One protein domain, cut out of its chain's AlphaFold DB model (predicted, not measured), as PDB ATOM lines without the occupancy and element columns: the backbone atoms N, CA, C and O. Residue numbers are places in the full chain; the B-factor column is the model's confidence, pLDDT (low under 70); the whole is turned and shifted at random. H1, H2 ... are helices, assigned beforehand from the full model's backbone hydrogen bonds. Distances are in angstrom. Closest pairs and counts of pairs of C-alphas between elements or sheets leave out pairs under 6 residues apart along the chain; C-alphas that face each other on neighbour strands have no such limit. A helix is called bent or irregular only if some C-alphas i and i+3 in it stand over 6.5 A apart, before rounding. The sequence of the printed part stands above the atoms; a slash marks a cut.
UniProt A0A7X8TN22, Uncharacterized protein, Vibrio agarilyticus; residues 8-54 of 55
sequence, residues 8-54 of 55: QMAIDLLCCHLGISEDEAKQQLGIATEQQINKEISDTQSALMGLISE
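Overview. This is residues 8 to 54 of the 55 residues of an uncharacterized protein of Vibrio agarilyticus (UniProt A0A7X8TN22). Two short helices, H1 and H2, set crosswise to each other, make a small head at the beginning of the printed part, and one long helix, H3, reaches away from that head as an arm. Residues 37 to 54, of which 37 to 52 belong to H3, stick out free, and this arm makes much of the length. The printed part has 47 residues with three named helices, in the order H1, H2, H3, and no named strand; the class is all helix. The whole is extended, with a radius of gyration of the C-alphas of 15.6 A, and the C-alphas span 48 by 17 by 11 A along their three main axes.

Arrangement. Begin with H1, residues 8 to 18, and go on to H2, residues 22 to 28. Look at Ile 11 and Ala 25: their C-alphas, 5.5 A apart, are the closest of the two helices. H1 and H2 touch, with 7 pairs of C-alphas within 8 A. Their centres are 9.2 A from each other, and their lines stand about perpendicular, at 89 degrees. Then move on to H3, residues 34 to 52, which touches no helix. H1 and H3 are apart, and so are H2 and H3, though these two follow each other in the chain. Along the backbones of H1, H2 and H3 you will find every pair of O i and N i+4 inside the helix within hydrogen-bond range.

Along the chain. Find C-alpha 8 at (70.077, 36.607, -138.589); from there H1 runs through 11 residues to Leu 18, 15.1 A from first to last C-alpha. After the 3 residues between H1 and H2, look for C-alpha 22 at (64.537, 42.979, -134.807), where H2 begins; its 7 residues lead to Gln 28, 9.8 A from first to last C-alpha. H3 begins at Glu 34 and is the longest helix, with 19 residues and 27.0 A from first to last C-alpha; find its last C-alpha, that of Ile 52, at (79.976, 68.201, -111.121). No helix here is bent.

Size, cuts and confidence. Look from Met 9 to Glu 54 for the two C-alphas farthest apart, at 48.8 A; the outline is a rod. The printed residues run from 8 to 54 without a gap. The links from H1 to H2, with 3 residues between them, and from H2 to H3, with 5, are both tight. In the B-factor column you will find a mean pLDDT of 84.3 over the printed part of this model, and values under 70 at residues 52 to 54.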
ATOM      1  N   GLN A   8      71.399  36.507-137.958       86.81
ATOM      2  CA  GLN A   8      70.077  36.607-138.589       86.81
ATOM      3  C   GLN A   8      69.151  35.445-138.234       86.81
ATOM      4  O   GLN A   8      67.997  35.663-137.905       86.81
ATOM      5  N   MET A   9      69.672  34.219-138.159       91.00
ATOM      6  CA  MET A   9      68.867  33.078-137.718       91.00
ATOM      7  C   MET A   9      68.423  33.213-136.251       91.00
ATOM      8  O   MET A   9      67.300  32.851-135.914       91.00
ATOM      9  N   ALA A  10      69.287  33.738-135.374       90.94
ATOM     10  CA  ALA A  10      68.941  33.972-133.972       90.94
ATOM     11  C   ALA A  10      67.905  35.098-133.827       90.94
ATOM     12  O   ALA A  10      66.981  34.978-133.026       90.94
ATOM     13  N   ILE A  11      68.028  36.151-134.637       92.50
ATOM     14  CA  ILE A  11      67.059  37.244-134.735       92.50
ATOM     15  C   ILE A  11      65.712  36.698-135.213       92.50
ATOM     16  O   ILE A  11      64.720  36.881-134.517       92.50
ATOM     17  N   ASP A  12      65.674  35.961-136.325       92.75
ATOM     18  CA  ASP A  12      64.445  35.376-136.873       92.75
ATOM     19  C   ASP A  12      63.751  34.450-135.867       92.75
ATOM     20  O   ASP A  12      62.529  34.503-135.713       92.75
ATOM     21  N   LEU A  13      64.521  33.635-135.136       92.44
ATOM     22  CA  LEU A  13      64.008  32.789-134.055       92.44
ATOM     23  C   LEU A  13      63.352  33.621-132.950       92.44
ATOM     24  O   LEU A  13      62.243  33.295-132.532       92.44
ATOM     25  N   LEU A  14      64.007  34.687-132.487       94.06
ATOM     26  CA  LEU A  14      63.477  35.554-131.432       94.06
ATOM     27  C   LEU A  14      62.244  36.331-131.900       94.06
ATOM     28  O   LEU A  14      61.246  36.366-131.183       94.06
ATOM     29  N   CYS A  15      62.271  36.881-133.113       93.94
ATOM     30  CA  CYS A  15      61.139  37.580-133.714       93.94
ATOM     31  C   CYS A  15      59.926  36.649-133.851       93.94
ATOM     32  O   CYS A  15      58.826  36.997-133.425       93.94
ATOM     33  N   CYS A  16      60.118  35.432-134.371       94.75
ATOM     34  CA  CYS A  16      59.034  34.461-134.527       94.75
ATOM     35  C   CYS A  16      58.528  33.901-133.188       94.75
ATOM     36  O   CYS A  16      57.335  33.637-133.050       94.75
ATOM     37  N   HIS A  17      59.414  33.675-132.214       94.69
ATOM     38  CA  HIS A  17      59.063  33.025-130.947       94.69
ATOM     39  C   HIS A  17      58.463  33.988-129.919       94.69
ATOM     40  O   HIS A  17      57.527  33.624-129.210       94.69
ATOM     41  N   LEU A  18      59.005  35.203-129.830       93.81
ATOM     42  CA  LEU A  18      58.629  36.195-128.821       93.81
ATOM     43  C   LEU A  18      57.722  37.295-129.387       93.81
ATOM     44  O   LEU A  18      57.157  38.060-128.610       93.81
ATOM     45  N   GLY A  19      57.579  37.389-130.714       94.00
ATOM     46  CA  GLY A  19      56.799  38.446-131.364       94.00
ATOM     47  C   GLY A  19      57.413  39.839-131.206       94.00
ATOM     48  O   GLY A  19      56.686  40.829-131.255       94.00
ATOM     49  N   ILE A  20      58.725  39.909-130.967       94.44
ATOM     50  CA  ILE A  20      59.468  41.156-130.769       94.44
ATOM     51  C   ILE A  20      60.063  41.659-132.084       94.44
ATOM     52  O   ILE A  20      60.215  40.907-133.048       94.44
ATOM     53  N   SER A  21      60.422  42.935-132.110       92.50
ATOM     54  CA  SER A  21      61.079  43.568-133.253       92.50
ATOM     55  C   SER A  21      62.539  43.127-133.374       92.50
ATOM     56  O   SER A  21      63.176  42.734-132.396       92.50
ATOM     57  N   GLU A  22      63.119  43.279-134.565       90.00
ATOM     58  CA  GLU A  22      64.537  42.979-134.807       90.00
ATOM     59  C   GLU A  22      65.477  43.766-133.872       90.00
ATOM     60  O   GLU A  22      66.454  43.206-133.378       90.00
ATOM     61  N   ASP A  23      65.180  45.037-133.578       88.31
ATOM     62  CA  ASP A  23      65.967  45.838-132.627       88.31
ATOM     63  C   ASP A  23      65.909  45.282-131.197       88.31
ATOM     64  O   ASP A  23      66.918  45.256-130.494       88.31
ATOM     65  N   GLU A  24      64.753  44.775-130.774       87.50
ATOM     66  CA  GLU A  24      64.581  44.152-129.458       87.50
ATOM     67  C   GLU A  24      65.308  42.802-129.394       87.50
ATOM     68  O   GLU A  24      65.955  42.485-128.395       87.50
ATOM     69  N   ALA A  25      65.276  42.027-130.483       91.75
ATOM     70  CA  ALA A  25      66.048  40.796-130.608       91.75
ATOM     71  C   ALA A  25      67.560  41.072-130.565       91.75
ATOM     72  O   ALA A  25      68.295  40.380-129.863       91.75
ATOM     73  N   LYS A  26      68.032  42.123-131.249       88.31
ATOM     74  CA  LYS A  26      69.434  42.569-131.200       88.31
ATOM     75  C   LYS A  26      69.852  42.970-129.790       88.31
ATOM     76  O   LYS A  26      70.909  42.533-129.341       88.31
ATOM     77  N   GLN A  27      69.013  43.717-129.070       85.75
ATOM     78  CA  GLN A  27      69.266  44.051-127.666       85.75
ATOM     79  C   GLN A  27      69.395  42.800-126.792       85.75
ATOM     80  O   GLN A  27      70.348  42.695-126.023       85.75
ATOM     81  N   GLN A  28      68.492  41.826-126.943       84.81
ATOM     82  CA  GLN A  28      68.560  40.571-126.183       84.81
ATOM     83  C   GLN A  28      69.784  39.715-126.531       84.81
ATOM     84  O   GLN A  28      70.320  39.027-125.665       84.81
ATOM     85  N   LEU A  29      70.262  39.785-127.774       86.75
ATOM     86  CA  LEU A  29      71.491  39.123-128.219       86.75
ATOM     87  C   LEU A  29      72.770  39.882-127.824       86.75
ATOM     88  O   LEU A  29      73.867  39.417-128.129       86.75
ATOM     89  N   GLY A  30      72.658  41.042-127.165       81.25
ATOM     90  CA  GLY A  30      73.804  41.888-126.818       81.25
ATOM     91  C   GLY A  30      74.451  42.575-128.027       81.25
ATOM     92  O   GLY A  30      75.597  43.015-127.951       81.25
ATOM     93  N   ILE A  31      73.733  42.672-129.148       82.88
ATOM     94  CA  ILE A  31      74.175  43.347-130.369       82.88
ATOM     95  C   ILE A  31      73.817  44.828-130.222       82.88
ATOM     96  O   ILE A  31      72.751  45.278-130.644       82.88
ATOM     97  N   ALA A  32      74.697  45.588-129.572       70.94
ATOM     98  CA  ALA A  32      74.526  47.029-129.436       70.94
ATOM     99  C   ALA A  32      74.678  47.714-130.805       70.94
ATOM    100  O   ALA A  32      75.679  47.532-131.502       70.94
ATOM    101  N   THR A  33      73.691  48.522-131.194       70.62
ATOM    102  CA  THR A  33      73.799  49.400-132.365       70.62
ATOM    103  C   THR A  33      74.575  50.669-131.996       70.62
ATOM    104  O   THR A  33      74.554  51.110-130.847       70.62
ATOM    105  N   GLU A  34      75.253  51.306-132.958       72.81
ATOM    106  CA  GLU A  34      76.002  52.556-132.716       72.81
ATOM    107  C   GLU A  34      75.139  53.655-132.072       72.81
ATOM    108  O   GLU A  34      75.628  54.469-131.287       72.81
ATOM    109  N   GLN A  35      73.840  53.676-132.374       71.81
ATOM    110  CA  GLN A  35      72.880  54.597-131.764       71.81
ATOM    111  C   GLN A  35      72.672  54.313-130.273       71.81
ATOM    112  O   GLN A  35      72.583  55.252-129.482       71.81
ATOM    113  N   GLN A  36      72.632  53.040-129.879       74.44
ATOM    114  CA  GLN A  36      72.496  52.635-128.484       74.44
ATOM    115  C   GLN A  36      73.747  53.008-127.682       74.44
ATOM    116  O   GLN A  36      73.628  53.632-126.633       74.44
ATOM    117  N   ILE A  37      74.935  52.762-128.243       78.50
ATOM    118  CA  ILE A  37      76.214  53.154-127.633       78.50
ATOM    119  C   ILE A  37      76.282  54.677-127.449       78.50
ATOM    120  O   ILE A  37      76.616  55.164-126.372       78.50
ATOM    121  N   ASN A  38      75.918  55.456-128.474       80.94
ATOM    122  CA  ASN A  38      75.896  56.919-128.373       80.94
ATOM    123  C   ASN A  38      74.901  57.428-127.323       80.94
ATOM    124  O   ASN A  38      75.181  58.418-126.640       80.94
ATOM    125  N   LYS A  39      73.753  56.759-127.176       82.75
ATOM    126  CA  LYS A  39      72.771  57.082-126.141       82.75
ATOM    127  C   LYS A  39      73.334  56.814-124.746       82.75
ATOM    128  O   LYS A  39      73.303  57.715-123.919       82.75
ATOM    129  N   GLU A  40      73.918  55.639-124.514       83.94
ATOM    130  CA  GLU A  40      74.541  55.290-123.228       83.94
ATOM    131  C   GLU A  40      75.685  56.248-122.863       83.94
ATOM    132  O   GLU A  40      75.795  56.687-121.716       83.94
ATOM    133  N   ILE A  41      76.503  56.642-123.846       86.00
ATOM    134  CA  ILE A  41      77.550  57.656-123.666       86.00
ATOM    135  C   ILE A  41      76.934  59.003-123.269       86.00
ATOM    136  O   ILE A  41      77.414  59.641-122.333       86.00
ATOM    137  N   SER A  42      75.877  59.439-123.957       86.88
ATOM    138  CA  SER A  42      75.217  60.727-123.694       86.88
ATOM    139  C   SER A  42      74.535  60.767-122.324       86.88
ATOM    140  O   SER A  42      74.673  61.758-121.602       86.88
ATOM    141  N   ASP A  43      73.852  59.688-121.933       87.88
ATOM    142  CA  ASP A  43      73.244  59.541-120.605       87.88
ATOM    143  C   ASP A  43      74.321  59.569-119.511       87.88
ATOM    144  O   ASP A  43      74.195  60.293-118.521       87.88
ATOM    145  N   THR A  44      75.437  58.864-119.728       87.31
ATOM    146  CA  THR A  44      76.575  58.858-118.797       87.31
ATOM    147  C   THR A  44      77.193  60.249-118.656       87.31
ATOM    148  O   THR A  44      77.433  60.709-117.540       87.31
ATOM    149  N   GLN A  45      77.434  60.954-119.766       87.06
ATOM    150  CA  GLN A  45      77.980  62.315-119.736       87.06
ATOM    151  C   GLN A  45      77.046  63.295-119.019       87.06
ATOM    152  O   GLN A  45      77.510  64.118-118.230       87.06
ATOM    153  N   SER A  46      75.736  63.178-119.247       86.50
ATOM    154  CA  SER A  46      74.729  64.016-118.592       86.50
ATOM    155  C   SER A  46      74.695  63.777-117.081       86.50
ATOM    156  O   SER A  46      74.699  64.733-116.304       86.50
ATOM    157  N   ALA A  47      74.746  62.511-116.650       88.50
ATOM    158  CA  ALA A  47      74.828  62.150-115.236       88.50
ATOM    159  C   ALA A  47      76.101  62.705-114.577       88.50
ATOM    160  O   ALA A  47      76.038  63.292-113.498       88.50
ATOM    161  N   LEU A  48      77.253  62.590-115.248       86.19
ATOM    162  CA  LEU A  48      78.522  63.127-114.753       86.19
ATOM    163  C   LEU A  48      78.502  64.659-114.635       86.19
ATOM    164  O   LEU A  48      78.960  65.187-113.625       86.19
ATOM    165  N   MET A  49      77.944  65.386-115.609       84.12
ATOM    166  CA  MET A  49      77.802  66.849-115.519       84.12
ATOM    167  C   MET A  49      76.897  67.292-114.363       84.12
ATOM    168  O   MET A  49      77.197  68.297-113.712       84.12
ATOM    169  N   GLY A  50      75.824  66.546-114.087       77.94
ATOM    170  CA  GLY A  50      74.951  66.796-112.939       77.94
ATOM    171  C   GLY A  50      75.706  66.697-111.612       77.94
ATOM    172  O   GLY A  50      75.616  67.599-110.787       77.94
ATOM    173  N   LEU A  51      76.546  65.669-111.462       70.56
ATOM    174  CA  LEU A  51      77.379  65.465-110.270       70.56
ATOM    175  C   LEU A  51      78.450  66.554-110.082       70.56
ATOM    176  O   LEU A  51      78.827  66.863-108.956       70.56
ATOM    177  N   ILE A  52      78.953  67.140-111.172       66.75
ATOM    178  CA  ILE A  52      79.976  68.201-111.121       66.75
ATOM    179  C   ILE A  52      79.365  69.562-110.733       66.75
ATOM    180  O   ILE A  52      80.075  70.418-110.207       66.75
ATOM    181  N   SER A  53      78.062  69.763-110.959       59.72
ATOM    182  CA  SER A  53      77.375  71.037-110.685       59.72
ATOM    183  C   SER A  53      76.900  71.204-109.233       59.72
ATOM    184  O   SER A  53      76.452  72.287-108.868       59.72
ATOM    185  N   GLU A  54      77.010  70.173-108.393       55.34
ATOM    186  CA  GLU A  54      76.542  70.168-106.995       55.34
ATOM    187  C   GLU A  54      77.638  70.574-105.978       55.34
ATOM    188  O   GLU A  54      77.846  69.908-104.962       55.34
TER     189      GLU A  54